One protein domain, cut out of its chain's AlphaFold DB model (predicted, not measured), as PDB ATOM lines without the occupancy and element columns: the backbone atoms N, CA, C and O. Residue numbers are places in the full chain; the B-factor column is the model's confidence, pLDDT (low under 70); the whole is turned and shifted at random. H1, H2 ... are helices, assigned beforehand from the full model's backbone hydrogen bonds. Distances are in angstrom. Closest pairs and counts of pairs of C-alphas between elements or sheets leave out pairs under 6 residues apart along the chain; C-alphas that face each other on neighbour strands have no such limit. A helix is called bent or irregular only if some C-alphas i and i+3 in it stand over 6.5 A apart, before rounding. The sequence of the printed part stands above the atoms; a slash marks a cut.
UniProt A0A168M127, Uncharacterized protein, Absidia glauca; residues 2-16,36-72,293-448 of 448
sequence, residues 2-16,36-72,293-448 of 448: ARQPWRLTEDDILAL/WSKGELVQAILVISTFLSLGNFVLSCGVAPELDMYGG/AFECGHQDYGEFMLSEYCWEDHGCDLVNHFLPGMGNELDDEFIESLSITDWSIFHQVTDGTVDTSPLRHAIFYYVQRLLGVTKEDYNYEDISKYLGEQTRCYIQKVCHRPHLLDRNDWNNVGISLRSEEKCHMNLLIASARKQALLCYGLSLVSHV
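Overview. This is residues 2 to 16, 36 to 72 and 293 to 448 of the 448 residues of an uncharacterized protein of Absidia glauca (UniProt A0A168M127). One long helix, H9, runs through the middle with H2 side by side and opposite ways; the hairpin of H3 and H4 and the helices H5 and H7 pack at a slant round it. H1 packs on H9's last residues, H6 on H5, and residues 65 to 71 stick out. The 208 printed residues include nine named helices, H1 to H9 in chain order, and no named strand: all helix. The whole is compact, radius of gyration of the C-alphas 17.8 A, spanning 54 by 48 by 37 A.

Along the chain. H1 is residues 10 to 16, beginning at C-alpha 10 (45.447, 63.660, -23.425). H2 is 38 to 60, 32.7 A long; H3 311 to 322, irregular, with C-alphas 313 and 316 7.2 A apart; H4 326 to 339; H5 357 to 370, 19.9 A; H6 381 to 386; H7 389 to 400; H8 407 to 411. H9, residues 419 to 447, 42.8 A, ends at C-alpha 447 (41.372, 66.565, -18.056).

Arrangement. H9 is the hub, touching six helices. H2 touches it at a shallow tilt of 20 degrees, opposite ways, closest C-alphas Ser 53 and Ala 430, 4.8 A. H5 touches residues 425 to 436 of H9 at a steep 49 degrees, Phe 364 to Ala 432, C-alphas 5.2 A. H8 and H9 are near each other. Not every O i to N i+4 pair is within hydrogen-bond range in H1 (2 of 3), H3 (5 of 8) and H9 (24 of 25); in the other helices every pair is.

Size, cuts and confidence. The printed part has two cuts: across the first, between Leu 16 and residue 36, the C-alphas are 5.8 A apart, and across the second, between residues 72 and 293, the C-alphas are 30.7 A apart. The link from H4 to H5 is long. Residues 64 to 72 and 346 to 352 have pLDDT under 70.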
ATOM      1  N   ALA A   2      40.019  50.152 -28.601       80.44
ATOM      2  CA  ALA A   2      39.670  48.754 -28.930       80.44
ATOM      3  C   ALA A   2      40.739  47.669 -28.667       80.44
ATOM      4  O   ALA A   2      40.396  46.583 -28.196       80.44
ATOM      5  N   ARG A   3      42.007  47.952 -28.998       85.19
ATOM      6  CA  ARG A   3      43.136  47.006 -28.890       85.19
ATOM      7  C   ARG A   3      44.076  47.312 -27.724       85.19
ATOM      8  O   ARG A   3      44.490  46.394 -27.039       85.19
ATOM      9  N   GLN A   4      44.379  48.593 -27.518       90.81
ATOM     10  CA  GLN A   4      45.265  49.096 -26.467       90.81
ATOM     11  C   GLN A   4      44.600  50.344 -25.846       90.81
ATOM     12  O   GLN A   4      44.688  51.433 -26.422       90.81
ATOM     13  N   PRO A   5      43.787  50.221 -24.781       92.50
ATOM     14  CA  PRO A   5      43.192  51.376 -24.108       92.50
ATOM     15  C   PRO A   5      44.193  52.145 -23.234       92.50
ATOM     16  O   PRO A   5      44.214  53.367 -23.317       92.50
ATOM     17  N   TRP A   6      45.091  51.455 -22.525       94.31
ATOM     18  CA  TRP A   6      46.131  52.037 -21.655       94.31
ATOM     19  C   TRP A   6      47.199  52.888 -22.367       94.31
ATOM     20  O   TRP A   6      48.004  53.532 -21.703       94.31
ATOM     21  N   ARG A   7      47.240  52.885 -23.708       92.50
ATOM     22  CA  ARG A   7      48.135  53.745 -24.508       92.50
ATOM     23  C   ARG A   7      47.471  55.038 -25.013       92.50
ATOM     24  O   ARG A   7      48.089  55.741 -25.803       92.50
ATOM     25  N   LEU A   8      46.229  55.333 -24.619       91.50
ATOM     26  CA  LEU A   8      45.580  56.613 -24.930       91.50
ATOM     27  C   LEU A   8      46.144  57.738 -24.056       91.50
ATOM     28  O   LEU A   8      46.399  57.535 -22.871       91.50
ATOM     29  N   THR A   9      46.276  58.929 -24.632       92.44
ATOM     30  CA  THR A   9      46.820  60.118 -23.963       92.44
ATOM     31  C   THR A   9      45.907  61.336 -24.115       92.44
ATOM     32  O   THR A   9      45.035  61.383 -24.984       92.44
ATOM     33  N   GLU A  10      46.127  62.362 -23.291       92.00
ATOM     34  CA  GLU A  10      45.447  63.660 -23.425       92.00
ATOM     35  C   GLU A  10      45.776  64.336 -24.771       92.00
ATOM     36  O   GLU A  10      44.905  64.968 -25.368       92.00
ATOM     37  N   ASP A  11      46.988  64.126 -25.304       89.56
ATOM     38  CA  ASP A  11      47.402  64.595 -26.633       89.56
ATOM     39  C   ASP A  11      46.564  63.963 -27.765       89.56
ATOM     40  O   ASP A  11      46.216  64.655 -28.725       89.56
ATOM     41  N   ASP A  12      46.173  62.683 -27.654       89.62
ATOM     42  CA  ASP A  12      45.282  62.029 -28.631       89.62
ATOM     43  C   ASP A  12      43.886  62.676 -28.648       89.62
ATOM     44  O   ASP A  12      43.280  62.839 -29.709       89.62
ATOM     45  N   ILE A  13      43.375  63.074 -27.477       91.44
ATOM     46  CA  ILE A  13      42.085  63.765 -27.337       91.44
ATOM     47  C   ILE A  13      42.189  65.204 -27.864       91.44
ATOM     48  O   ILE A  13      41.367  65.626 -28.681       91.44
ATOM     49  N   LEU A  14      43.239  65.938 -27.483       88.81
ATOM     50  CA  LEU A  14      43.537  67.283 -27.988       88.81
ATOM     51  C   LEU A  14      43.670  67.314 -29.519       88.81
ATOM     52  O   LEU A  14      43.193  68.257 -30.156       88.81
ATOM     53  N   ALA A  15      44.253  66.280 -30.131       87.06
ATOM     54  CA  ALA A  15      44.375  66.161 -31.585       87.06
ATOM     55  C   ALA A  15      43.021  66.025 -32.315       87.06
ATOM     56  O   ALA A  15      42.916  66.428 -33.472       87.06
ATOM     57  N   LEU A  16      41.974  65.511 -31.656       87.56
ATOM     58  CA  LEU A  16      40.603  65.467 -32.197       87.56
ATOM     59  C   LEU A  16      39.845  66.796 -32.004       87.56
ATOM     60  O   LEU A  16      38.930  67.117 -32.769       87.56
ATOM     61  N   TRP A  36      36.038  68.104 -32.932       89.81
ATOM     62  CA  TRP A  36      35.127  67.447 -32.000       89.81
ATOM     63  C   TRP A  36      34.961  68.275 -30.719       89.81
ATOM     64  O   TRP A  36      35.941  68.741 -30.136       89.81
ATOM     65  N   SER A  37      33.725  68.445 -30.250       92.44
ATOM     66  CA  SER A  37      33.446  68.949 -28.902       92.44
ATOM     67  C   SER A  37      33.533  67.833 -27.854       92.44
ATOM     68  O   SER A  37      33.398  66.652 -28.174       92.44
ATOM     69  N   LYS A  38      33.688  68.195 -26.571       93.19
ATOM     70  CA  LYS A  38      33.710  67.214 -25.467       93.19
ATOM     71  C   LYS A  38      32.460  66.328 -25.438       93.19
ATOM     72  O   LYS A  38      32.581  65.132 -25.217       93.19
ATOM     73  N   GLY A  39      31.280  66.886 -25.726       95.25
ATOM     74  CA  GLY A  39      30.031  66.120 -25.774       95.25
ATOM     75  C   GLY A  39      29.997  65.090 -26.907       95.25
ATOM     76  O   GLY A  39      29.606  63.948 -26.681       95.25
ATOM     77  N   GLU A  40      30.482  65.453 -28.099       95.56
ATOM     78  CA  GLU A  40      30.606  64.515 -29.226       95.56
ATOM     79  C   GLU A  40      31.659  63.430 -28.948       95.56
ATOM     80  O   GLU A  40      31.461  62.278 -29.332       95.56
ATOM     81  N   LEU A  41      32.747  63.759 -28.237       95.19
ATOM     82  CA  LEU A  41      33.752  62.784 -27.797       95.19
ATOM     83  C   LEU A  41      33.200  61.818 -26.743       95.19
ATOM     84  O   LEU A  41      33.373  60.612 -26.897       95.19
ATOM     85  N   VAL A  42      32.489  62.312 -25.721       97.56
ATOM     86  CA  VAL A  42      31.786  61.470 -24.733       97.56
ATOM     87  C   VAL A  42      30.799  60.539 -25.440       97.56
ATOM     88  O   VAL A  42      30.822  59.332 -25.205       97.56
ATOM     89  N   GLN A  43      30.000  61.055 -26.381       97.31
ATOM     90  CA  GLN A  43      29.080  60.237 -27.174       97.31
ATOM     91  C   GLN A  43      29.815  59.177 -28.014       97.31
ATOM     92  O   GLN A  43      29.398  58.019 -28.035       97.31
ATOM     93  N   ALA A  44      30.923  59.533 -28.674       95.81
ATOM     94  CA  ALA A  44      31.724  58.590 -29.453       95.81
ATOM     95  C   ALA A  44      32.362  57.501 -28.578       95.81
ATOM     96  O   ALA A  44      32.315  56.328 -28.942       95.81
ATOM     97  N   ILE A  45      32.901  57.863 -27.410       96.69
ATOM     98  CA  ILE A  45      33.451  56.932 -26.412       96.69
ATOM     99  C   ILE A  45      32.372  55.950 -25.943       96.69
ATOM    100  O   ILE A  45      32.620  54.744 -25.929       96.69
ATOM    101  N   LEU A  46      31.160  56.430 -25.645       97.56
ATOM    102  CA  LEU A  46      30.034  55.580 -25.242       97.56
ATOM    103  C   LEU A  46      29.618  54.602 -26.342       97.56
ATOM    104  O   LEU A  46      29.468  53.407 -26.076       97.56
ATOM    105  N   VAL A  47      29.478  55.080 -27.581       96.62
ATOM    106  CA  VAL A  47      29.150  54.237 -28.742       96.62
ATOM    107  C   VAL A  47      30.242  53.187 -28.971       96.62
ATOM    108  O   VAL A  47      29.935  52.002 -29.088       96.62
ATOM    109  N   ILE A  48      31.518  53.586 -28.969       94.38
ATOM    110  CA  ILE A  48      32.657  52.684 -29.191       94.38
ATOM    111  C   ILE A  48      32.742  51.622 -28.087       94.38
ATOM    112  O   ILE A  48      32.794  50.433 -28.406       94.38
ATOM    113  N   SER A  49      32.705  52.007 -26.807       96.25
ATOM    114  CA  SER A  49      32.739  51.056 -25.684       96.25
ATOM    115  C   SER A  49      31.546  50.098 -25.696       96.25
ATOM    116  O   SER A  49      31.718  48.909 -25.425       96.25
ATOM    117  N   THR A  50      30.354  50.577 -26.068       95.44
ATOM    118  CA  THR A  50      29.145  49.743 -26.160       95.44
ATOM    119  C   THR A  50      29.249  48.725 -27.294       95.44
ATOM    120  O   THR A  50      29.115  47.531 -27.039       95.44
ATOM    121  N   PHE A  51      29.570  49.144 -28.525       93.44
ATOM    122  CA  PHE A  51      29.692  48.214 -29.659       93.44
ATOM    123  C   PHE A  51      30.848  47.220 -29.502       93.44
ATOM    124  O   PHE A  51      30.691  46.049 -29.849       93.44
ATOM    125  N   LEU A  52      31.986  47.640 -28.933       91.81
ATOM    126  CA  LEU A  52      33.097  46.730 -28.632       91.81
ATOM    127  C   LEU A  52      32.703  45.641 -27.631       91.81
ATOM    128  O   LEU A  52      33.187  44.518 -27.746       91.81
ATOM    129  N   SER A  53      31.842  45.961 -26.665       92.44
ATOM    130  CA  SER A  53      31.463  45.050 -25.579       92.44
ATOM    131  C   SER A  53      30.278  44.161 -25.959       92.44
ATOM    132  O   SER A  53      30.317  42.957 -25.714       92.44
ATOM    133  N   LEU A  54      29.284  44.709 -26.667       92.12
ATOM    134  CA  LEU A  54      28.196  43.940 -27.279       92.12
ATOM    135  C   LEU A  54      28.736  42.940 -28.309       92.12
ATOM    136  O   LEU A  54      28.351  41.774 -28.289       92.12
ATOM    137  N   GLY A  55      29.686  43.359 -29.155       89.44
ATOM    138  CA  GLY A  55      30.401  42.446 -30.048       89.44
ATOM    139  C   GLY A  55      31.123  41.344 -29.270       89.44
ATOM    140  O   GLY A  55      31.017  40.173 -29.616       89.44
ATOM    141  N   ASN A  56      31.787  41.690 -28.162       89.00
ATOM    142  CA  ASN A  56      32.443  40.714 -27.290       89.00
ATOM    143  C   ASN A  56      31.466  39.649 -26.750       89.00
ATOM    144  O   ASN A  56      31.796  38.463 -26.742       89.00
ATOM    145  N   PHE A  57      30.266  40.065 -26.336       93.19
ATOM    146  CA  PHE A  57      29.198  39.184 -25.854       93.19
ATOM    147  C   PHE A  57      28.633  38.283 -26.964       93.19
ATOM    148  O   PHE A  57      28.662  37.063 -26.836       93.19
ATOM    149  N   VAL A  58      28.193  38.870 -28.084       89.00
ATOM    150  CA  VAL A  58      27.626  38.158 -29.250       89.00
ATOM    151  C   VAL A  58      28.564  37.051 -29.739       89.00
ATOM    152  O   VAL A  58      28.145  35.908 -29.918       89.00
ATOM    153  N   LEU A  59      29.853  37.373 -29.877       85.12
ATOM    154  CA  LEU A  59      30.879  36.434 -30.328       85.12
ATOM    155  C   LEU A  59      31.154  35.314 -29.316       85.12
ATOM    156  O   LEU A  59      31.286  34.156 -29.709       85.12
ATOM    157  N   SER A  60      31.233  35.633 -28.022       86.38
ATOM    158  CA  SER A  60      31.562  34.639 -26.989       86.38
ATOM    159  C   SER A  60      30.405  33.715 -26.622       86.38
ATOM    160  O   SER A  60      30.643  32.562 -26.259       86.38
ATOM    161  N   CYS A  61      29.167  34.174 -26.803       86.75
ATOM    162  CA  CYS A  61      27.962  33.345 -26.766       86.75
ATOM    163  C   CYS A  61      27.723  32.566 -28.077       86.75
ATOM    164  O   CYS A  61      26.737  31.840 -28.180       86.75
ATOM    165  N   GLY A  62      28.601  32.701 -29.081       76.62
ATOM    166  CA  GLY A  62      28.521  31.958 -30.342       76.62
ATOM    167  C   GLY A  62      27.303  32.303 -31.205       76.62
ATOM    168  O   GLY A  62      26.898  31.483 -32.030       76.62
ATOM    169  N   VAL A  63      26.711  33.488 -31.018       77.31
ATOM    170  CA  VAL A  63      25.506  33.923 -31.735       77.31
ATOM    171  C   VAL A  63      25.856  34.132 -33.210       77.31
ATOM    172  O   VAL A  63      26.559  35.074 -33.576       77.31
ATOM    173  N   ALA A  64      25.397  33.208 -34.053       64.50
ATOM    174  CA  ALA A  64      25.601  33.264 -35.494       64.50
ATOM    175  C   ALA A  64      24.674  34.312 -36.143       64.50
ATOM    176  O   ALA A  64      23.559  34.505 -35.653       64.50
ATOM    177  N   PRO A  65      25.083  34.951 -37.258       62.03
ATOM    178  CA  PRO A  65      24.180  35.776 -38.056       62.03
ATOM    179  C   PRO A  65      23.005  34.949 -38.600       62.03
ATOM    180  O   PRO A  65      23.143  33.740 -38.814       62.03
ATOM    181  N   GLU A  66      21.865  35.598 -38.843       58.97
ATOM    182  CA  GLU A  66      20.675  34.951 -39.411       58.97
ATOM    183  C   GLU A  66      20.924  34.449 -40.847       58.97
ATOM    184  O   GLU A  66      21.919  34.800 -41.482       58.97
ATOM    185  N   LEU A  67      20.067  33.552 -41.346       54.50
ATOM    186  CA  LEU A  67      20.305  32.776 -42.579       54.50
ATOM    187  C   LEU A  67      20.409  33.644 -43.852       54.50
ATOM    188  O   LEU A  67      20.989  33.213 -44.850       54.50
ATOM    189  N   ASP A  68      19.874  34.861 -43.801       57.31
ATOM    190  CA  ASP A  68      19.919  35.901 -44.828       57.31
ATOM    191  C   ASP A  68      21.098  36.886 -44.660       57.31
ATOM    192  O   ASP A  68      21.412  37.639 -45.582       57.31
ATOM    193  N   MET A  69      21.790  36.876 -43.517       49.84
ATOM    194  CA  MET A  69      22.938  37.743 -43.250       49.84
ATOM    195  C   MET A  69      24.239  37.193 -43.853       49.84
ATOM    196  O   MET A  69      24.504  35.988 -43.872       49.84
ATOM    197  N   TYR A  70      25.139  38.092 -44.268       42.41
ATOM    198  CA  TYR A  70      26.457  37.705 -44.776       42.41
ATOM    199  C   TYR A  70      27.288  36.975 -43.704       42.41
ATOM    200  O   TYR A  70      27.732  37.572 -42.722       42.41
ATOM    201  N   GLY A  71      27.531  35.678 -43.919       47.75
ATOM    202  CA  GLY A  71      28.211  34.799 -42.960       47.75
ATOM    203  C   GLY A  71      27.280  34.052 -41.994       47.75
ATOM    204  O   GLY A  71      27.781  33.450 -41.045       47.75
ATOM    205  N   GLY A  72      25.964  34.083 -42.228       52.03
ATOM    206  CA  GLY A  72      24.965  33.325 -41.478       52.03
ATOM    207  C   GLY A  72      25.040  31.806 -41.652       52.03
ATOM    208  O   GLY A  72      25.755  31.273 -42.509       52.03
ATOM    209  N   ALA A 293      48.855  42.713 -25.123       89.31
ATOM    210  CA  ALA A 293      48.285  42.540 -23.785       89.31
ATOM    211  C   ALA A 293      48.801  43.633 -22.837       89.31
ATOM    212  O   ALA A 293      49.881  44.172 -23.059       89.31
ATOM    213  N   PHE A 294      48.054  43.942 -21.775       93.50
ATOM    214  CA  PHE A 294      48.561  44.826 -20.731       93.50
ATOM    215  C   PHE A 294      49.663  44.130 -19.919       93.50
ATOM    216  O   PHE A 294      49.446  43.037 -19.389       93.50
ATOM    217  N   GLU A 295      50.821  44.777 -19.771       91.88
ATOM    218  CA  GLU A 295      51.923  44.296 -18.933       91.88
ATOM    219  C   GLU A 295      52.059  45.124 -17.641       91.88
ATOM    220  O   GLU A 295      52.358  46.317 -17.655       91.88
ATOM    221  N   CYS A 296      51.878  44.464 -16.493       87.69
ATOM    222  CA  CYS A 296      52.098  45.049 -15.169       87.69
ATOM    223  C   CYS A 296      53.562  45.495 -15.002       87.69
ATOM    224  O   CYS A 296      54.474  44.670 -15.050       87.69
ATOM    225  N   GLY A 297      53.784  46.786 -14.736       88.06
ATOM    226  CA  GLY A 297      55.126  47.350 -14.547       88.06
ATOM    227  C   GLY A 297      55.906  47.596 -15.845       88.06
ATOM    228  O   GLY A 297      57.138  47.641 -15.812       88.06
ATOM    229  N   HIS A 298      55.213  47.744 -16.979       91.50
ATOM    230  CA  HIS A 298      55.818  48.161 -18.244       91.50
ATOM    231  C   HIS A 298      56.505  49.544 -18.138       91.50
ATOM    232  O   HIS A 298      56.190  50.358 -17.275       91.50
ATOM    233  N   GLN A 299      57.475  49.822 -19.018       90.00
ATOM    234  CA  GLN A 299      58.294  51.045 -18.939       90.00
ATOM    235  C   GLN A 299      57.586  52.293 -19.494       90.00
ATOM    236  O   GLN A 299      57.812  53.392 -18.993       90.00
ATOM    237  N   ASP A 300      56.738  52.125 -20.515       87.25
ATOM    238  CA  ASP A 300      56.059  53.234 -21.210       87.25
ATOM    239  C   ASP A 300      54.689  53.613 -20.615       87.25
ATOM    240  O   ASP A 300      54.132  54.639 -20.996       87.25
ATOM    241  N   TYR A 301      54.087  52.761 -19.776       90.69
ATOM    242  CA  TYR A 301      52.709  52.929 -19.296       90.69
ATOM    243  C   TYR A 301      52.506  52.308 -17.907       90.69
ATOM    244  O   TYR A 301      53.148  51.317 -17.565       90.69
ATOM    245  N   GLY A 302      51.610  52.903 -17.115       91.94
ATOM    246  CA  GLY A 302      51.250  52.441 -15.770       91.94
ATOM    247  C   GLY A 302      49.942  51.649 -15.725       91.94
ATOM    248  O   GLY A 302      49.280  51.447 -16.743       91.94
ATOM    249  N   GLU A 303      49.566  51.224 -14.520       93.94
ATOM    250  CA  GLU A 303      48.200  50.777 -14.218       93.94
ATOM    251  C   GLU A 303      47.283  51.989 -14.045       93.94
ATOM    252  O   GLU A 303      47.729  53.048 -13.611       93.94
ATOM    253  N   PHE A 304      46.010  51.824 -14.394       96.06
ATOM    254  CA  PHE A 304      44.969  52.827 -14.200       96.06
ATOM    255  C   PHE A 304      44.241  52.524 -12.892       96.06
ATOM    256  O   PHE A 304      43.588  51.483 -12.761       96.06
ATOM    257  N   MET A 305      44.394  53.410 -11.916       96.38
ATOM    258  CA  MET A 305      43.931  53.202 -10.549       96.38
ATOM    259  C   MET A 305      42.509  53.759 -10.406       96.38
ATOM    260  O   MET A 305      42.266  54.919 -10.738       96.38
ATOM    261  N   LEU A 306      41.534  52.968  -9.939       95.69
ATOM    262  CA  LEU A 306      40.143  53.456  -9.866       95.69
ATOM    263  C   LEU A 306      39.948  54.594  -8.852       95.69
ATOM    264  O   LEU A 306      39.013  55.378  -9.009       95.69
ATOM    265  N   SER A 307      40.841  54.752  -7.874       94.56
ATOM    266  CA  SER A 307      40.875  55.929  -6.993       94.56
ATOM    267  C   SER A 307      41.334  57.225  -7.681       94.56
ATOM    268  O   SER A 307      41.138  58.303  -7.119       94.56
ATOM    269  N   GLU A 308      41.907  57.151  -8.888       92.69
ATOM    270  CA  GLU A 308      42.186  58.320  -9.737       92.69
ATOM    271  C   GLU A 308      40.949  58.711 -10.557       92.69
ATOM    272  O   GLU A 308      40.629  59.895 -10.650       92.69
ATOM    273  N   TYR A 309      40.241  57.727 -11.129       97.25
ATOM    274  CA  TYR A 309      38.976  57.932 -11.842       97.25
ATOM    275  C   TYR A 309      38.148  56.635 -11.916       97.25
ATOM    276  O   TYR A 309      38.489  55.689 -12.630       97.25
ATOM    277  N   CYS A 310      37.010  56.613 -11.227       96.44
ATOM    278  CA  CYS A 310      36.027  55.527 -11.243       96.44
ATOM    279  C   CYS A 310      34.773  55.895 -12.061       96.44
ATOM    280  O   CYS A 310      34.549  57.052 -12.430       96.44
ATOM    281  N   TRP A 311      33.922  54.907 -12.339       97.25
ATOM    282  CA  TRP A 311      32.644  55.157 -13.009       97.25
ATOM    283  C   TRP A 311      31.653  55.861 -12.069       97.25
ATOM    284  O   TRP A 311      30.954  56.788 -12.476       97.25
ATOM    285  N   GLU A 312      31.656  55.440 -10.811       94.81
ATOM    286  CA  GLU A 312      30.660  55.730  -9.788       94.81
ATOM    287  C   GLU A 312      30.729  57.188  -9.292       94.81
ATOM    288  O   GLU A 312      29.704  57.862  -9.242       94.81
ATOM    289  N   ASP A 313      31.929  57.710  -8.999       95.81
ATOM    290  CA  ASP A 313      32.121  59.093  -8.519       95.81
ATOM    291  C   ASP A 313      32.397  60.113  -9.650       95.81
ATOM    292  O   ASP A 313      32.404  61.317  -9.392       95.81
ATOM    293  N   HIS A 314      32.658  59.667 -10.892       97.56
ATOM    294  CA  HIS A 314      33.091  60.555 -11.989       97.56
ATOM    295  C   HIS A 314      32.442  60.256 -13.352       97.56
ATOM    296  O   HIS A 314      31.950  61.171 -14.021       97.56
ATOM    297  N   GLY A 315      32.460  58.993 -13.793       97.69
ATOM    298  CA  GLY A 315      31.993  58.585 -15.124       97.69
ATOM    299  C   GLY A 315      30.509  58.863 -15.370       97.69
ATOM    300  O   GLY A 315      30.159  59.487 -16.375       97.69
ATOM    301  N   CYS A 316      29.648  58.459 -14.435       97.94
ATOM    302  CA  CYS A 316      28.197  58.637 -14.520       97.94
ATOM    303  C   CYS A 316      27.804  60.126 -14.621       97.94
ATOM    304  O   CYS A 316      27.058  60.516 -15.524       97.94
ATOM    305  N   ASP A 317      28.375  60.979 -13.763       98.00
ATOM    306  CA  ASP A 317      28.123  62.428 -13.753       98.00
ATOM    307  C   ASP A 317      28.635  63.123 -15.029       98.00
ATOM    308  O   ASP A 317      27.931  63.961 -15.604       98.00
ATOM    309  N   LEU A 318      29.822  62.753 -15.532       98.25
ATOM    310  CA  LEU A 318      30.356  63.314 -16.780       98.25
ATOM    311  C   LEU A 318      29.498  62.927 -17.994       98.25
ATOM    312  O   LEU A 318      29.254  63.766 -18.866       98.25
ATOM    313  N   VAL A 319      29.003  61.686 -18.045       98.38
ATOM    314  CA  VAL A 319      28.056  61.256 -19.084       98.38
ATOM    315  C   VAL A 319      26.753  62.039 -18.968       98.38
ATOM    316  O   VAL A 319      26.331  62.646 -19.950       98.38
ATOM    317  N   ASN A 320      26.147  62.099 -17.779       98.06
ATOM    318  CA  ASN A 320      24.892  62.818 -17.548       98.06
ATOM    319  C   ASN A 320      24.990  64.329 -17.839       98.06
ATOM    320  O   ASN A 320      23.983  64.940 -18.201       98.06
ATOM    321  N   HIS A 321      26.177  64.937 -17.736       97.88
ATOM    322  CA  HIS A 321      26.400  66.339 -18.105       97.88
ATOM    323  C   HIS A 321      26.195  66.611 -19.607       97.88
ATOM    324  O   HIS A 321      25.641  67.649 -19.973       97.88
ATOM    325  N   PHE A 322      26.632  65.695 -20.480       97.81
ATOM    326  CA  PHE A 322      26.533  65.849 -21.939       97.81
ATOM    327  C   PHE A 322      25.350  65.090 -22.561       97.81
ATOM    328  O   PHE A 322      24.822  65.514 -23.588       97.81
ATOM    329  N   LEU A 323      24.929  63.986 -21.939       97.25
ATOM    330  CA  LEU A 323      23.883  63.069 -22.390       97.25
ATOM    331  C   LEU A 323      22.966  62.717 -21.196       97.25
ATOM    332  O   LEU A 323      23.087  61.631 -20.624       97.25
ATOM    333  N   PRO A 324      22.067  63.630 -20.772       97.81
ATOM    334  CA  PRO A 324      21.297  63.470 -19.538       97.81
ATOM    335  C   PRO A 324      20.444  62.198 -19.516       97.81
ATOM    336  O   PRO A 324      19.623  61.987 -20.407       97.81
ATOM    337  N   GLY A 325      20.618  61.379 -18.477       96.75
ATOM    338  CA  GLY A 325      19.950  60.087 -18.299       96.75
ATOM    339  C   GLY A 325      20.825  58.896 -18.694       96.75
ATOM    340  O   GLY A 325      20.789  57.879 -18.004       96.75
ATOM    341  N   MET A 326      21.682  59.038 -19.713       97.75
ATOM    342  CA  MET A 326      22.524  57.936 -20.202       97.75
ATOM    343  C   MET A 326      23.553  57.455 -19.171       97.75
ATOM    344  O   MET A 326      23.997  56.316 -19.252       97.75
ATOM    345  N   GLY A 327      23.955  58.306 -18.219       97.75
ATOM    346  CA  GLY A 327      24.821  57.883 -17.116       97.75
ATOM    347  C   GLY A 327      24.086  56.912 -16.196       97.75
ATOM    348  O   GLY A 327      24.618  55.861 -15.866       97.75
ATOM    349  N   ASN A 328      22.827  57.207 -15.875       97.62
ATOM    350  CA  ASN A 328      22.012  56.367 -14.996       97.62
ATOM    351  C   ASN A 328      21.685  55.018 -15.653       97.62
ATOM    352  O   ASN A 328      21.834  53.989 -15.014       97.62
ATOM    353  N   GLU A 329      21.310  55.015 -16.939       98.00
ATOM    354  CA  GLU A 329      21.029  53.773 -17.683       98.00
ATOM    355  C   GLU A 329      22.254  52.844 -17.754       98.00
ATOM    356  O   GLU A 329      22.118  51.623 -17.694       98.00
ATOM    357  N   LEU A 330      23.462  53.414 -17.850       97.62
ATOM    358  CA  LEU A 330      24.715  52.658 -17.811       97.62
ATOM    359  C   LEU A 330      25.076  52.185 -16.396       97.62
ATOM    360  O   LEU A 330      25.615  51.092 -16.250       97.62
ATOM    361  N   ASP A 331      24.774  52.975 -15.366       97.88
ATOM    362  CA  ASP A 331      24.972  52.588 -13.965       97.88
ATOM    363  C   ASP A 331      24.056  51.417 -13.577       97.88
ATOM    364  O   ASP A 331      24.534  50.403 -13.066       97.88
ATOM    365  N   ASP A 332      22.772  51.494 -13.946       97.75
ATOM    366  CA  ASP A 332      21.804  50.401 -13.819       97.75
ATOM    367  C   ASP A 332      22.277  49.142 -14.581       97.75
ATOM    368  O   ASP A 332      22.209  48.044 -14.034       97.75
ATOM    369  N   GLU A 333      22.837  49.267 -15.797       95.88
ATOM    370  CA  GLU A 333      23.406  48.135 -16.559       95.88
ATOM    371  C   GLU A 333      24.601  47.476 -15.838       95.88
ATOM    372  O   GLU A 333      24.696  46.241 -15.770       95.88
ATOM    373  N   PHE A 334      25.527  48.268 -15.285       96.94
ATOM    374  CA  PHE A 334      26.677  47.747 -14.539       96.94
ATOM    375  C   PHE A 334      26.241  47.082 -13.227       96.94
ATOM    376  O   PHE A 334      26.695  45.975 -12.918       96.94
ATOM    377  N   ILE A 335      25.314  47.703 -12.495       96.06
ATOM    378  CA  ILE A 335      24.765  47.166 -11.249       96.06
ATOM    379  C   ILE A 335      23.948  45.898 -11.521       96.06
ATOM    380  O   ILE A 335      24.156  44.899 -10.832       96.06
ATOM    381  N   GLU A 336      23.059  45.868 -12.517       95.38
ATOM    382  CA  GLU A 336      22.253  44.683 -12.839       95.38
ATOM    383  C   GLU A 336      23.141  43.521 -13.300       95.38
ATOM    384  O   GLU A 336      23.052  42.429 -12.738       95.38
ATOM    385  N   SER A 337      24.064  43.743 -14.243       94.56
ATOM    386  CA  SER A 337      24.936  42.670 -14.751       94.56
ATOM    387  C   SER A 337      25.835  42.046 -13.671       94.56
ATOM    388  O   SER A 337      26.060  40.828 -13.696       94.56
ATOM    389  N   LEU A 338      26.295  42.838 -12.692       93.88
ATOM    390  CA  LEU A 338      27.093  42.370 -11.553       93.88
ATOM    391  C   LEU A 338      26.244  41.816 -10.388       93.88
ATOM    392  O   LEU A 338      26.730  40.966  -9.638       93.88
ATOM    393  N   SER A 339      24.981  42.240 -10.239       92.19
ATOM    394  CA  SER A 339      24.094  41.830  -9.134       92.19
ATOM    395  C   SER A 339      23.124  40.692  -9.467       92.19
ATOM    396  O   SER A 339      22.795  39.928  -8.553       92.19
ATOM    397  N   ILE A 340      22.764  40.470 -10.737       91.44
ATOM    398  CA  ILE A 340      21.883  39.377 -11.180       91.44
ATOM    399  C   ILE A 340      22.446  37.999 -10.788       91.44
ATOM    400  O   ILE A 340      23.610  37.677 -11.039       91.44
ATOM    401  N   THR A 341      21.630  37.194 -10.104       88.94
ATOM    402  CA  THR A 341      21.952  35.823  -9.675       88.94
ATOM    403  C   THR A 341      20.673  35.064  -9.324       88.94
ATOM    404  O   THR A 341      19.741  35.640  -8.763       88.94
ATOM    405  N   ASP A 342      20.637  33.762  -9.611       84.12
ATOM    406  CA  ASP A 342      19.590  32.841  -9.148       84.12
ATOM    407  C   ASP A 342      19.952  32.151  -7.813       84.12
ATOM    408  O   ASP A 342      19.210  31.297  -7.326       84.12
ATOM    409  N   TRP A 343      21.081  32.541  -7.204       83.00
ATOM    410  CA  TRP A 343      21.678  31.925  -6.013       83.00
ATOM    411  C   TRP A 343      22.013  30.432  -6.185       83.00
ATOM    412  O   TRP A 343      21.993  29.669  -5.214       83.00
ATOM    413  N   SER A 344      22.346  30.007  -7.406       78.56
ATOM    414  CA  SER A 344      22.828  28.663  -7.732       78.56
ATOM    415  C   SER A 344      24.161  28.695  -8.489       78.56
ATOM    416  O   SER A 344      24.587  29.728  -9.001       78.56
ATOM    417  N   ILE A 345      24.826  27.541  -8.555       74.94
ATOM    418  CA  ILE A 345      25.875  27.266  -9.541       74.94
ATOM    419  C   ILE A 345      25.886  25.757  -9.811       74.94
ATOM    420  O   ILE A 345      26.166  24.967  -8.916       74.94
ATOM    421  N   PHE A 346      25.528  25.366 -11.033       69.19
ATOM    422  CA  PHE A 346      25.396  23.989 -11.520       69.19
ATOM    423  C   PHE A 346      24.595  23.024 -10.609       69.19
ATOM    424  O   PHE A 346      25.132  22.272  -9.790       69.19
ATOM    425  N   HIS A 347      23.275  22.988 -10.830       57.75
ATOM    426  CA  HIS A 347      22.277  22.334  -9.969       57.75
ATOM    427  C   HIS A 347      22.596  20.890  -9.516       57.75
ATOM    428  O   HIS A 347      22.306  20.552  -8.372       57.75
ATOM    429  N   GLN A 348      23.221  20.049 -10.353       58.38
ATOM    430  CA  GLN A 348      23.488  18.634 -10.021       58.38
ATOM    431  C   GLN A 348      24.501  18.431  -8.874       58.38
ATOM    432  O   GLN A 348      24.604  17.325  -8.348       58.38
ATOM    433  N   VAL A 349      25.258  19.467  -8.492       58.25
ATOM    434  CA  VAL A 349      26.244  19.423  -7.390       58.25
ATOM    435  C   VAL A 349      25.765  20.231  -6.169       58.25
ATOM    436  O   VAL A 349      26.348  20.140  -5.088       58.25
ATOM    437  N   THR A 350      24.677  21.003  -6.296       59.59
ATOM    438  CA  THR A 350      24.192  21.917  -5.250       59.59
ATOM    439  C   THR A 350      22.777  21.605  -4.773       59.59
ATOM    440  O   THR A 350      21.798  22.145  -5.292       59.59
ATOM    441  N   ASP A 351      22.684  20.884  -3.657       60.09
ATOM    442  CA  ASP A 351      21.565  21.083  -2.738       60.09
ATOM    443  C   ASP A 351      21.701  22.460  -2.057       60.09
ATOM    444  O   ASP A 351      22.716  22.769  -1.409       60.09
ATOM    445  N   GLY A 352      20.659  23.283  -2.195       69.50
ATOM    446  CA  GLY A 352      20.515  24.587  -1.539       69.50
ATOM    447  C   GLY A 352      21.282  25.750  -2.181       69.50
ATOM    448  O   GLY A 352      22.168  25.565  -3.014       69.50
ATOM    449  N   THR A 353      20.927  26.968  -1.763       79.69
ATOM    450  CA  THR A 353      21.458  28.218  -2.323       79.69
ATOM    451  C   THR A 353      22.942  28.444  -2.023       79.69
ATOM    452  O   THR A 353      23.471  28.044  -0.979       79.69
ATOM    453  N   VAL A 354      23.609  29.123  -2.953       86.19
ATOM    454  CA  VAL A 354      25.027  29.497  -2.939       86.19
ATOM    455  C   VAL A 354      25.120  30.991  -3.227       86.19
ATOM    456  O   VAL A 354      24.455  31.473  -4.142       86.19
ATOM    457  N   ASP A 355      25.938  31.733  -2.475       89.19
ATOM    458  CA  ASP A 355      26.297  33.081  -2.915       89.19
ATOM    459  C   ASP A 355      27.356  32.992  -4.018       89.19
ATOM    460  O   ASP A 355      28.441  32.443  -3.824       89.19
ATOM    461  N   THR A 356      27.027  33.538  -5.182       93.00
ATOM    462  CA  THR A 356      27.924  33.638  -6.334       93.00
ATOM    463  C   THR A 356      28.620  34.999  -6.415       93.00
ATOM    464  O   THR A 356      29.434  35.203  -7.316       93.00
ATOM    465  N   SER A 357      28.350  35.947  -5.506       93.88
ATOM    466  CA  SER A 357      29.009  37.263  -5.484       93.88
ATOM    467  C   SER A 357      30.547  37.201  -5.523       93.88
ATOM    468  O   SER A 357      31.111  37.945  -6.326       93.88
ATOM    469  N   PRO A 358      31.259  36.296  -4.814       95.31
ATOM    470  CA  PRO A 358      32.725  36.280  -4.844       95.31
ATOM    471  C   PRO A 358      33.274  35.853  -6.214       95.31
ATOM    472  O   PRO A 358      34.242  36.428  -6.711       95.31
ATOM    473  N   LEU A 359      32.604  34.894  -6.867       95.50
ATOM    474  CA  LEU A 359      32.931  34.444  -8.222       95.50
ATOM    475  C   LEU A 359      32.683  35.548  -9.259       95.50
ATOM    476  O   LEU A 359      33.527  35.775 -10.124       95.50
ATOM    477  N   ARG A 360      31.545  36.247  -9.173       97.00
ATOM    478  CA  ARG A 360      31.176  37.303 -10.133       97.00
ATOM    479  C   ARG A 360      32.123  38.501 -10.047       97.00
ATOM    480  O   ARG A 360      32.616  38.940 -11.082       97.00
ATOM    481  N   HIS A 361      32.475  38.941  -8.836       97.62
ATOM    482  CA  HIS A 361      33.508  39.965  -8.637       97.62
ATOM    483  C   HIS A 361      34.885  39.512  -9.149       97.62
ATOM    484  O   HIS A 361      35.574  40.298  -9.792       97.62
ATOM    485  N   ALA A 362      35.269  38.246  -8.944       98.19
ATOM    486  CA  ALA A 362      36.528  37.723  -9.480       98.19
ATOM    487  C   ALA A 362      36.567  37.702 -11.015       98.19
ATOM    488  O   ALA A 362      37.606  38.023 -11.583       98.19
ATOM    489  N   ILE A 363      35.458  37.392 -11.701       98.25
ATOM    490  CA  ILE A 363      35.363  37.525 -13.168       98.25
ATOM    491  C   ILE A 363      35.508  38.999 -13.568       98.25
ATOM    492  O   ILE A 363      36.335  39.329 -14.418       98.25
ATOM    493  N   PHE A 364      34.739  39.882 -12.927       98.19
ATOM    494  CA  PHE A 364      34.658  41.306 -13.258       98.19
ATOM    495  C   PHE A 364      36.012  42.019 -13.095       98.19
ATOM    496  O   PHE A 364      36.553  42.567 -14.058       98.19
ATOM    497  N   TYR A 365      36.625  41.938 -11.911       97.88
ATOM    498  CA  TYR A 365      37.906  42.595 -11.643       97.88
ATOM    499  C   TYR A 365      39.099  41.892 -12.303       97.88
ATOM    500  O   TYR A 365      40.087  42.557 -12.608       97.88
ATOM    501  N   TYR A 366      39.018  40.593 -12.628       98.31
ATOM    502  CA  TYR A 366      40.031  39.969 -13.489       98.31
ATOM    503  C   TYR A 366      40.019  40.571 -14.898       98.31
ATOM    504  O   TYR A 366      41.080  40.887 -15.432       98.31
ATOM    505  N   VAL A 367      38.841  40.805 -15.485       98.00
ATOM    506  CA  VAL A 367      38.719  41.439 -16.809       98.00
ATOM    507  C   VAL A 367      39.204  42.889 -16.795       98.00
ATOM    508  O   VAL A 367      39.905  43.291 -17.723       98.00
ATOM    509  N   GLN A 368      38.922  43.650 -15.733       97.31
ATOM    510  CA  GLN A 368      39.513  44.982 -15.547       97.31
ATOM    511  C   GLN A 368      41.048  44.912 -15.463       97.31
ATOM    512  O   GLN A 368      41.740  45.633 -16.186       97.31
ATOM    513  N   ARG A 369      41.592  43.963 -14.687       96.62
ATOM    514  CA  ARG A 369      43.042  43.777 -14.524       96.62
ATOM    515  C   ARG A 369      43.756  43.387 -15.820       96.62
ATOM    516  O   ARG A 369      44.873  43.839 -16.050       96.62
ATOM    517  N   LEU A 370      43.107  42.599 -16.684       96.12
ATOM    518  CA  LEU A 370      43.598  42.269 -18.033       96.12
ATOM    519  C   LEU A 370      43.692  43.493 -18.963       96.12
ATOM    520  O   LEU A 370      44.462  43.470 -19.920       96.12
ATOM    521  N   LEU A 371      42.927  44.550 -18.679       95.94
ATOM    522  CA  LEU A 371      42.930  45.814 -19.416       95.94
ATOM    523  C   LEU A 371      43.822  46.886 -18.773       95.94
ATOM    524  O   LEU A 371      43.881  47.990 -19.306       95.94
ATOM    525  N   GLY A 372      44.504  46.576 -17.666       96.19
ATOM    526  CA  GLY A 372      45.356  47.517 -16.933       96.19
ATOM    527  C   GLY A 372      44.651  48.347 -15.860       96.19
ATOM    528  O   GLY A 372      45.292  49.209 -15.265       96.19
ATOM    529  N   VAL A 373      43.368  48.085 -15.589       97.38
ATOM    530  CA  VAL A 373      42.591  48.767 -14.543       97.38
ATOM    531  C   VAL A 373      42.709  48.009 -13.219       97.38
ATOM    532  O   VAL A 373      42.483  46.798 -13.170       97.38
ATOM    533  N   THR A 374      43.024  48.731 -12.144       96.38
ATOM    534  CA  THR A 374      43.197  48.188 -10.791       96.38
ATOM    535  C   THR A 374      42.312  48.949  -9.799       96.38
ATOM    536  O   THR A 374      42.524  50.127  -9.524       96.38
ATOM    537  N   LYS A 375      41.335  48.243  -9.222       95.75
ATOM    538  CA  LYS A 375      40.585  48.651  -8.025       95.75
ATOM    539  C   LYS A 375      41.373  48.335  -6.752       95.75
ATOM    540  O   LYS A 375      41.889  47.228  -6.631       95.75
ATOM    541  N   GLU A 376      41.456  49.271  -5.815       94.38
ATOM    542  CA  GLU A 376      42.372  49.243  -4.665       94.38
ATOM    543  C   GLU A 376      41.847  48.464  -3.454       94.38
ATOM    544  O   GLU A 376      42.632  47.862  -2.722       94.38
ATOM    545  N   ASP A 377      40.533  48.475  -3.231       93.44
ATOM    546  CA  ASP A 377      39.855  47.785  -2.127       93.44
ATOM    547  C   ASP A 377      39.504  46.320  -2.449       93.44
ATOM    548  O   ASP A 377      39.041  45.585  -1.576       93.44
ATOM    549  N   TYR A 378      39.763  45.865  -3.680       96.44
ATOM    550  CA  TYR A 378      39.514  44.486  -4.098       96.44
ATOM    551  C   TYR A 378      40.700  43.547  -3.813       96.44
ATOM    552  O   TYR A 378      41.849  43.835  -4.148       96.44
ATOM    553  N   ASN A 379      40.419  42.365  -3.251       96.44
ATOM    554  CA  ASN A 379      41.436  41.346  -3.002       96.44
ATOM    555  C   ASN A 379      41.714  40.487  -4.252       96.44
ATOM    556  O   ASN A 379      41.009  39.517  -4.521       96.44
ATOM    557  N   TYR A 380      42.803  40.767  -4.968       95.88
ATOM    558  CA  TYR A 380      43.197  40.004  -6.163       95.88
ATOM    559  C   TYR A 380      43.559  38.530  -5.896       95.88
ATOM    560  O   TYR A 380      43.596  37.747  -6.847       95.88
ATOM    561  N   GLU A 381      43.765  38.103  -4.644       96.06
ATOM    562  CA  GLU A 381      43.896  36.673  -4.315       96.06
ATOM    563  C   GLU A 381      42.599  35.892  -4.597       96.06
ATOM    564  O   GLU A 381      42.649  34.708  -4.942       96.06
ATOM    565  N   ASP A 382      41.431  36.544  -4.538       95.00
ATOM    566  CA  ASP A 382      40.150  35.906  -4.860       95.00
ATOM    567  C   ASP A 382      40.080  35.449  -6.337       95.00
ATOM    568  O   ASP A 382      39.392  34.474  -6.654       95.00
ATOM    569  N   ILE A 383      40.859  36.060  -7.242       96.50
ATOM    570  CA  ILE A 383      40.942  35.652  -8.654       96.50
ATOM    571  C   ILE A 383      41.511  34.236  -8.781       96.50
ATOM    572  O   ILE A 383      40.902  33.394  -9.435       96.50
ATOM    573  N   SER A 384      42.651  33.931  -8.154       95.38
ATOM    574  CA  SER A 384      43.238  32.579  -8.198       95.38
ATOM    575  C   SER A 384      42.498  31.585  -7.294       95.38
ATOM    576  O   SER A 384      42.519  30.378  -7.545       95.38
ATOM    577  N   LYS A 385      41.795  32.081  -6.270       94.38
ATOM    578  CA  LYS A 385      40.942  31.290  -5.378       94.38
ATOM    579  C   LYS A 385      39.692  30.755  -6.083       94.38
ATOM    580  O   LYS A 385      39.385  29.576  -5.891       94.38
ATOM    581  N   TYR A 386      38.992  31.564  -6.887       94.81
ATOM    582  CA  TYR A 386      37.745  31.152  -7.555       94.81
ATOM    583  C   TYR A 386      37.910  30.789  -9.041       94.81
ATOM    584  O   TYR A 386      37.170  29.933  -9.520       94.81
ATOM    585  N   LEU A 387      38.874  31.372  -9.769       96.56
ATOM    586  CA  LEU A 387      39.064  31.126 -11.205       96.56
ATOM    587  C   LEU A 387      40.278  30.226 -11.478       96.56
ATOM    588  O   LEU A 387      41.439  30.646 -11.431       96.56
ATOM    589  N   GLY A 388      39.993  28.971 -11.836       94.25
ATOM    590  CA  GLY A 388      40.999  28.024 -12.319       94.25
ATOM    591  C   GLY A 388      41.719  28.527 -13.577       94.25
ATOM    592  O   GLY A 388      41.215  29.386 -14.299       94.25
ATOM    593  N   GLU A 389      42.908  27.991 -13.854       94.44
ATOM    594  CA  GLU A 389      43.742  28.397 -14.998       94.44
ATOM    595  C   GLU A 389      42.988  28.337 -16.336       94.44
ATOM    596  O   GLU A 389      42.916  29.344 -17.029       94.44
ATOM    597  N   GLN A 390      42.316  27.220 -16.632       94.00
ATOM    598  CA  GLN A 390      41.505  27.065 -17.846       94.00
ATOM    599  C   GLN A 390      40.408  28.142 -17.974       94.00
ATOM    600  O   GLN A 390      40.208  28.695 -19.054       94.00
ATOM    601  N   THR A 391      39.725  28.485 -16.877       96.44
ATOM    602  CA  THR A 391      38.693  29.538 -16.862       96.44
ATOM    603  C   THR A 391      39.305  30.922 -17.060       96.44
ATOM    604  O   THR A 391      38.751  31.740 -17.790       96.44
ATOM    605  N   ARG A 392      40.488  31.182 -16.489       97.25
ATOM    606  CA  ARG A 392      41.239  32.424 -16.722       97.25
ATOM    607  C   ARG A 392      41.689  32.547 -18.183       97.25
ATOM    608  O   ARG A 392      41.484  33.602 -18.778       97.25
ATOM    609  N   CYS A 393      42.183  31.471 -18.796       95.44
ATOM    610  CA  CYS A 393      42.523  31.440 -20.221       95.44
ATOM    611  C   CYS A 393      41.295  31.624 -21.132       95.44
ATOM    612  O   CYS A 393      41.383  32.354 -22.122       95.44
ATOM    613  N   TYR A 394      40.139  31.043 -20.784       95.94
ATOM    614  CA  TYR A 394      38.873  31.308 -21.478       95.94
ATOM    615  C   TYR A 394      38.498  32.796 -21.400       95.94
ATOM    616  O   TYR A 394      38.322  33.435 -22.435       95.94
ATOM    617  N   ILE A 395      38.481  33.384 -20.197       97.50
ATOM    618  CA  ILE A 395      38.174  34.810 -19.984       97.50
ATOM    619  C   ILE A 395      39.151  35.721 -20.752       97.50
ATOM    620  O   ILE A 395      38.722  36.690 -21.380       97.50
ATOM    621  N   GLN A 396      40.448  35.397 -20.777       95.38
ATOM    622  CA  GLN A 396      41.444  36.106 -21.591       95.38
ATOM    623  C   GLN A 396      41.128  36.028 -23.089       95.38
ATOM    624  O   GLN A 396      41.170  37.049 -23.778       95.38
ATOM    625  N   LYS A 397      40.797  34.838 -23.603       92.44
ATOM    626  CA  LYS A 397      40.452  34.647 -25.017       92.44
ATOM    627  C   LYS A 397      39.177  35.412 -25.383       92.44
ATOM    628  O   LYS A 397      39.166  36.085 -26.414       92.44
ATOM    629  N   VAL A 398      38.168  35.401 -24.507       92.56
ATOM    630  CA  VAL A 398      36.940  36.200 -24.639       92.56
ATOM    631  C   VAL A 398      37.238  37.699 -24.640       92.56
ATOM    632  O   VAL A 398      36.782  38.385 -25.545       92.56
ATOM    633  N   CYS A 399      38.001  38.232 -23.680       91.31
ATOM    634  CA  CYS A 399      38.263  39.675 -23.579       91.31
ATOM    635  C   CYS A 399      39.102  40.224 -24.751       91.31
ATOM    636  O   CYS A 399      38.934  41.375 -25.156       91.31
ATOM    637  N   HIS A 400      40.030  39.422 -25.281       85.19
ATOM    638  CA  HIS A 400      41.072  39.911 -26.188       85.19
ATOM    639  C   HIS A 400      40.901  39.486 -27.644       85.19
ATOM    640  O   HIS A 400      41.237  40.250 -28.550       85.19
ATOM    641  N   ARG A 401      40.425  38.259 -27.890       85.38
ATOM    642  CA  ARG A 401      40.352  37.658 -29.233       85.38
ATOM    643  C   ARG A 401      39.052  36.861 -29.427       85.38
ATOM    644  O   ARG A 401      39.120  35.690 -29.810       85.38
ATOM    645  N   PRO A 402      37.868  37.469 -29.217       85.38
ATOM    646  CA  PRO A 402      36.591  36.759 -29.297       85.38
ATOM    647  C   PRO A 402      36.330  36.150 -30.687       85.38
ATOM    648  O   PRO A 402      35.717  35.095 -30.785       85.38
ATOM    649  N   HIS A 403      36.887  36.727 -31.763       79.25
ATOM    650  CA  HIS A 403      36.846  36.165 -33.123       79.25
ATOM    651  C   HIS A 403      37.632  34.843 -33.307       79.25
ATOM    652  O   HIS A 403      37.610  34.266 -34.392       79.25
ATOM    653  N   LEU A 404      38.386  34.385 -32.296       81.88
ATOM    654  CA  LEU A 404      39.069  33.081 -32.287       81.88
ATOM    655  C   LEU A 404      38.352  32.031 -31.429       81.88
ATOM    656  O   LEU A 404      38.888  30.931 -31.288       81.88
ATOM    657  N   LEU A 405      37.210  32.364 -30.822       80.62
ATOM    658  CA  LEU A 405      36.433  31.408 -30.037       80.62
ATOM    659  C   LEU A 405      35.767  30.370 -30.942       80.62
ATOM    660  O   LEU A 405      35.275  30.685 -32.026       80.62
ATOM    661  N   ASP A 406      35.746  29.130 -30.476       79.12
ATOM    662  CA  ASP A 406      35.083  28.009 -31.121       79.12
ATOM    663  C   ASP A 406      34.267  27.172 -30.116       79.12
ATOM    664  O   ASP A 406      34.200  27.446 -28.912       79.12
ATOM    665  N   ARG A 407      33.603  26.126 -30.621       78.06
ATOM    666  CA  ARG A 407      32.765  25.234 -29.803       78.06
ATOM    667  C   ARG A 407      33.570  24.456 -28.752       78.06
ATOM    668  O   ARG A 407      33.001  24.056 -27.739       78.06
ATOM    669  N   ASN A 408      34.870  24.243 -28.960       78.31
ATOM    670  CA  ASN A 408      35.731  23.616 -27.968       78.31
ATOM    671  C   ASN A 408      36.019  24.579 -26.805       78.31
ATOM    672  O   ASN A 408      35.974  24.132 -25.664       78.31
ATOM    673  N   ASP A 409      36.222  25.881 -27.045       82.56
ATOM    674  CA  ASP A 409      36.307  26.865 -25.947       82.56
ATOM    675  C   ASP A 409      35.001  26.927 -25.143       82.56
ATOM    676  O   ASP A 409      35.024  26.845 -23.917       82.56
ATOM    677  N   TRP A 410      33.855  27.026 -25.834       82.81
ATOM    678  CA  TRP A 410      32.530  27.083 -25.202       82.81
ATOM    679  C   TRP A 410      32.222  25.840 -24.358       82.81
ATOM    680  O   TRP A 410      31.616  25.936 -23.289       82.81
ATOM    681  N   ASN A 411      32.642  24.656 -24.808       80.50
ATOM    682  CA  ASN A 411      32.504  23.438 -24.017       80.50
ATOM    683  C   ASN A 411      33.450  23.456 -22.799       80.50
ATOM    684  O   ASN A 411      33.001  23.184 -21.685       80.50
ATOM    685  N   ASN A 412      34.716  23.845 -22.989       83.38
ATOM    686  CA  ASN A 412      35.810  23.679 -22.025       83.38
ATOM    687  C   ASN A 412      36.172  24.970 -21.253       83.38
ATOM    688  O   ASN A 412      37.349  25.323 -21.125       83.38
ATOM    689  N   VAL A 413      35.180  25.653 -20.668       86.12
ATOM    690  CA  VAL A 413      35.363  26.896 -19.872       86.12
ATOM    691  C   VAL A 413      36.070  26.696 -18.512       86.12
ATOM    692  O   VAL A 413      36.170  27.622 -17.709       86.12
ATOM    693  N   GLY A 414      36.567  25.490 -18.215       85.12
ATOM    694  CA  GLY A 414      37.366  25.169 -17.021       85.12
ATOM    695  C   GLY A 414      36.587  24.758 -15.767       85.12
ATOM    696  O   GLY A 414      37.186  24.201 -14.843       85.12
ATOM    697  N   ILE A 415      35.273  24.984 -15.766       86.50
ATOM    698  CA  ILE A 415      34.303  24.581 -14.739       86.50
ATOM    699  C   ILE A 415      33.010  24.101 -15.413       86.50
ATOM    700  O   ILE A 415      32.660  24.573 -16.497       86.50
ATOM    701  N   SER A 416      32.302  23.159 -14.786       85.06
ATOM    702  CA  SER A 416      30.983  22.723 -15.248       85.06
ATOM    703  C   SER A 416      29.955  23.812 -14.953       85.06
ATOM    704  O   SER A 416      29.792  24.195 -13.791       85.06
ATOM    705  N   LEU A 417      29.300  24.305 -16.007       83.81
ATOM    706  CA  LEU A 417      28.290  25.362 -15.987       83.81
ATOM    707  C   LEU A 417      27.193  25.067 -17.020       83.81
ATOM    708  O   LEU A 417      27.476  24.534 -18.099       83.81
ATOM    709  N   ARG A 418      25.962  25.473 -16.708       83.00
ATOM    710  CA  ARG A 418      24.811  25.482 -17.624       83.00
ATOM    711  C   ARG A 418      25.005  26.520 -18.738       83.00
ATOM    712  O   ARG A 418      25.814  27.439 -18.607       83.00
ATOM    713  N   SER A 419      24.244  26.416 -19.826       83.62
ATOM    714  CA  SER A 419      24.333  27.363 -20.951       83.62
ATOM    715  C   SER A 419      24.041  28.806 -20.526       83.62
ATOM    716  O   SER A 419      24.727  29.728 -20.958       83.62
ATOM    717  N   GLU A 420      23.081  29.002 -19.621       86.56
ATOM    718  CA  GLU A 420      22.686  30.322 -19.111       86.56
ATOM    719  C   GLU A 420      23.778  30.917 -18.210       86.56
ATOM    720  O   GLU A 420      24.079  32.105 -18.296       86.56
ATOM    721  N   GLU A 421      24.431  30.079 -17.397       88.56
ATOM    722  CA  GLU A 421      25.566  30.468 -16.546       88.56
ATOM    723  C   GLU A 421      26.796  30.862 -17.391       88.56
ATOM    724  O   GLU A 421      27.503  31.811 -17.051       88.56
ATOM    725  N   LYS A 422      27.029  30.190 -18.530       89.88
ATOM    726  CA  LYS A 422      28.068  30.572 -19.507       89.88
ATOM    727  C   LYS A 422      27.742  31.900 -20.196       89.88
ATOM    728  O   LYS A 422      28.617  32.759 -20.298       89.88
ATOM    729  N   CYS A 423      26.486  32.117 -20.592       92.94
ATOM    730  CA  CYS A 423      26.031  33.420 -21.085       92.94
ATOM    731  C   CYS A 423      26.219  34.525 -20.029       92.94
ATOM    732  O   CYS A 423      26.697  35.606 -20.364       92.94
ATOM    733  N   HIS A 424      25.916  34.264 -18.752       94.44
ATOM    734  CA  HIS A 424      26.121  35.243 -17.677       94.44
ATOM    735  C   HIS A 424      27.606  35.542 -17.424       94.44
ATOM    736  O   HIS A 424      27.970  36.709 -17.283       94.44
ATOM    737  N   MET A 425      28.487  34.535 -17.473       95.56
ATOM    738  CA  MET A 425      29.941  34.757 -17.458       95.56
ATOM    739  C   MET A 425      30.375  35.693 -18.597       95.56
ATOM    740  O   MET A 425      31.104  36.653 -18.354       95.56
ATOM    741  N   ASN A 426      29.889  35.473 -19.820       96.31
ATOM    742  CA  ASN A 426      30.204  36.336 -20.962       96.31
ATOM    743  C   ASN A 426      29.633  37.755 -20.822       96.31
ATOM    744  O   ASN A 426      30.294  38.717 -21.222       96.31
ATOM    745  N   LEU A 427      28.451  37.906 -20.215       96.94
ATOM    746  CA  LEU A 427      27.859  39.210 -19.899       96.94
ATOM    747  C   LEU A 427      28.720  39.984 -18.889       96.94
ATOM    748  O   LEU A 427      28.996  41.159 -19.111       96.94
ATOM    749  N   LEU A 428      29.209  39.325 -17.832       97.88
ATOM    750  CA  LEU A 428      30.134  39.922 -16.860       97.88
ATOM    751  C   LEU A 428      31.444  40.379 -17.520       97.88
ATOM    752  O   LEU A 428      31.931  41.465 -17.216       97.88
ATOM    753  N   ILE A 429      31.993  39.593 -18.455       97.94
ATOM    754  CA  ILE A 429      33.211  39.966 -19.197       97.94
ATOM    755  C   ILE A 429      32.955  41.175 -20.108       97.94
ATOM    756  O   ILE A 429      33.773  42.094 -20.156       97.94
ATOM    757  N   ALA A 430      31.820  41.208 -20.810       96.81
ATOM    758  CA  ALA A 430      31.437  42.347 -21.642       96.81
ATOM    759  C   ALA A 430      31.210  43.618 -20.802       96.81
ATOM    760  O   ALA A 430      31.745  44.672 -21.139       96.81
ATOM    761  N   SER A 431      30.491  43.503 -19.683       97.56
ATOM    762  CA  SER A 431      30.203  44.591 -18.739       97.56
ATOM    763  C   SER A 431      31.482  45.187 -18.132       97.56
ATOM    764  O   SER A 431      31.743  46.383 -18.279       97.56
ATOM    765  N   ALA A 432      32.367  44.348 -17.578       97.94
ATOM    766  CA  ALA A 432      33.652  44.783 -17.024       97.94
ATOM    767  C   ALA A 432      34.550  45.468 -18.071       97.94
ATOM    768  O   ALA A 432      35.174  46.496 -17.790       97.94
ATOM    769  N   ARG A 433      34.589  44.928 -19.299       96.56
ATOM    770  CA  ARG A 433      35.317  45.519 -20.434       96.56
ATOM    771  C   ARG A 433      34.719  46.867 -20.845       96.56
ATOM    772  O   ARG A 433      35.480  47.795 -21.114       96.56
ATOM    773  N   LYS A 434      33.389  47.003 -20.852       97.81
ATOM    774  CA  LYS A 434      32.687  48.263 -21.139       97.81
ATOM    775  C   LYS A 434      33.037  49.333 -20.106       97.81
ATOM    776  O   LYS A 434      33.477  50.408 -20.508       97.81
ATOM    777  N   GLN A 435      32.919  49.028 -18.810       98.00
ATOM    778  CA  GLN A 435      33.219  49.976 -17.729       98.00
ATOM    779  C   GLN A 435      34.687  50.439 -17.788       98.00
ATOM    780  O   GLN A 435      34.949  51.638 -17.826       98.00
ATOM    781  N   ALA A 436      35.645  49.513 -17.928       97.38
ATOM    782  CA  ALA A 436      37.068  49.847 -18.058       97.38
ATOM    783  C   ALA A 436      37.373  50.733 -19.284       97.38
ATOM    784  O   ALA A 436      38.128  51.702 -19.184       97.38
ATOM    785  N   LEU A 437      36.771  50.440 -20.445       97.25
ATOM    786  CA  LEU A 437      36.932  51.259 -21.653       97.25
ATOM    787  C   LEU A 437      36.295  52.652 -21.520       97.25
ATOM    788  O   LEU A 437      36.810  53.602 -22.114       97.25
ATOM    789  N   LEU A 438      35.207  52.788 -20.753       97.94
ATOM    790  CA  LEU A 438      34.637  54.090 -20.401       97.94
ATOM    791  C   LEU A 438      35.573  54.867 -19.471       97.94
ATOM    792  O   LEU A 438      35.900  55.998 -19.810       97.94
ATOM    793  N   CYS A 439      36.079  54.278 -18.382       97.50
ATOM    794  CA  CYS A 439      37.001  54.970 -17.471       97.50
ATOM    795  C   CYS A 439      38.255  55.497 -18.196       97.50
ATOM    796  O   CYS A 439      38.597  56.669 -18.043       97.50
ATOM    797  N   TYR A 440      38.875  54.696 -19.073       96.88
ATOM    798  CA  TYR A 440      40.010  55.144 -19.898       96.88
ATOM    799  C   TYR A 440      39.668  56.284 -20.873       96.88
ATOM    800  O   TYR A 440      40.513  57.133 -21.136       96.88
ATOM    801  N   GLY A 441      38.469  56.298 -21.464       96.31
ATOM    802  CA  GLY A 441      38.083  57.350 -22.411       96.31
ATOM    803  C   GLY A 441      37.634  58.642 -21.720       96.31
ATOM    804  O   GLY A 441      38.005  59.737 -22.137       96.31
ATOM    805  N   LEU A 442      36.821  58.508 -20.674       97.81
ATOM    806  CA  LEU A 442      36.140  59.611 -20.000       97.81
ATOM    807  C   LEU A 442      37.061  60.392 -19.052       97.81
ATOM    808  O   LEU A 442      36.929  61.612 -18.979       97.81
ATOM    809  N   SER A 443      38.033  59.733 -18.409       97.38
ATOM    810  CA  SER A 443      39.085  60.408 -17.626       97.38
ATOM    811  C   SER A 443      39.837  61.440 -18.470       97.38
ATOM    812  O   SER A 443      39.825  62.626 -18.141       97.38
ATOM    813  N   LEU A 444      40.369  61.035 -19.627       95.94
ATOM    814  CA  LEU A 444      41.090  61.924 -20.548       95.94
ATOM    815  C   LEU A 444      40.229  63.113 -21.023       95.94
ATOM    816  O   LEU A 444      40.710  64.244 -21.066       95.94
ATOM    817  N   VAL A 445      38.941  62.890 -21.320       95.31
ATOM    818  CA  VAL A 445      37.992  63.956 -21.727       95.31
ATOM    819  C   VAL A 445      37.558  64.860 -20.554       95.31
ATOM    820  O   VAL A 445      36.955  65.911 -20.778       95.31
ATOM    821  N   SER A 446      37.876  64.491 -19.309       94.06
ATOM    822  CA  SER A 446      37.698  65.348 -18.129       94.06
ATOM    823  C   SER A 446      38.922  66.220 -17.805       94.06
ATOM    824  O   SER A 446      38.765  67.253 -17.152       94.06
ATOM    825  N   HIS A 447      40.117  65.830 -18.269       90.12
ATOM    826  CA  HIS A 447      41.372  66.565 -18.056       90.12
ATOM    827  C   HIS A 447      41.589  67.671 -19.101       90.12
ATOM    828  O   HIS A 447      41.949  68.799 -18.749       90.12
ATOM    829  N   VAL A 448      41.339  67.348 -20.377       83.19
ATOM    830  CA  VAL A 448      41.191  68.314 -21.485       83.19
ATOM    831  C   VAL A 448      39.892  69.081 -21.298       83.19
ATOM    832  O   VAL A 448      39.795  70.295 -21.613       83.19
TER     833      VAL A 448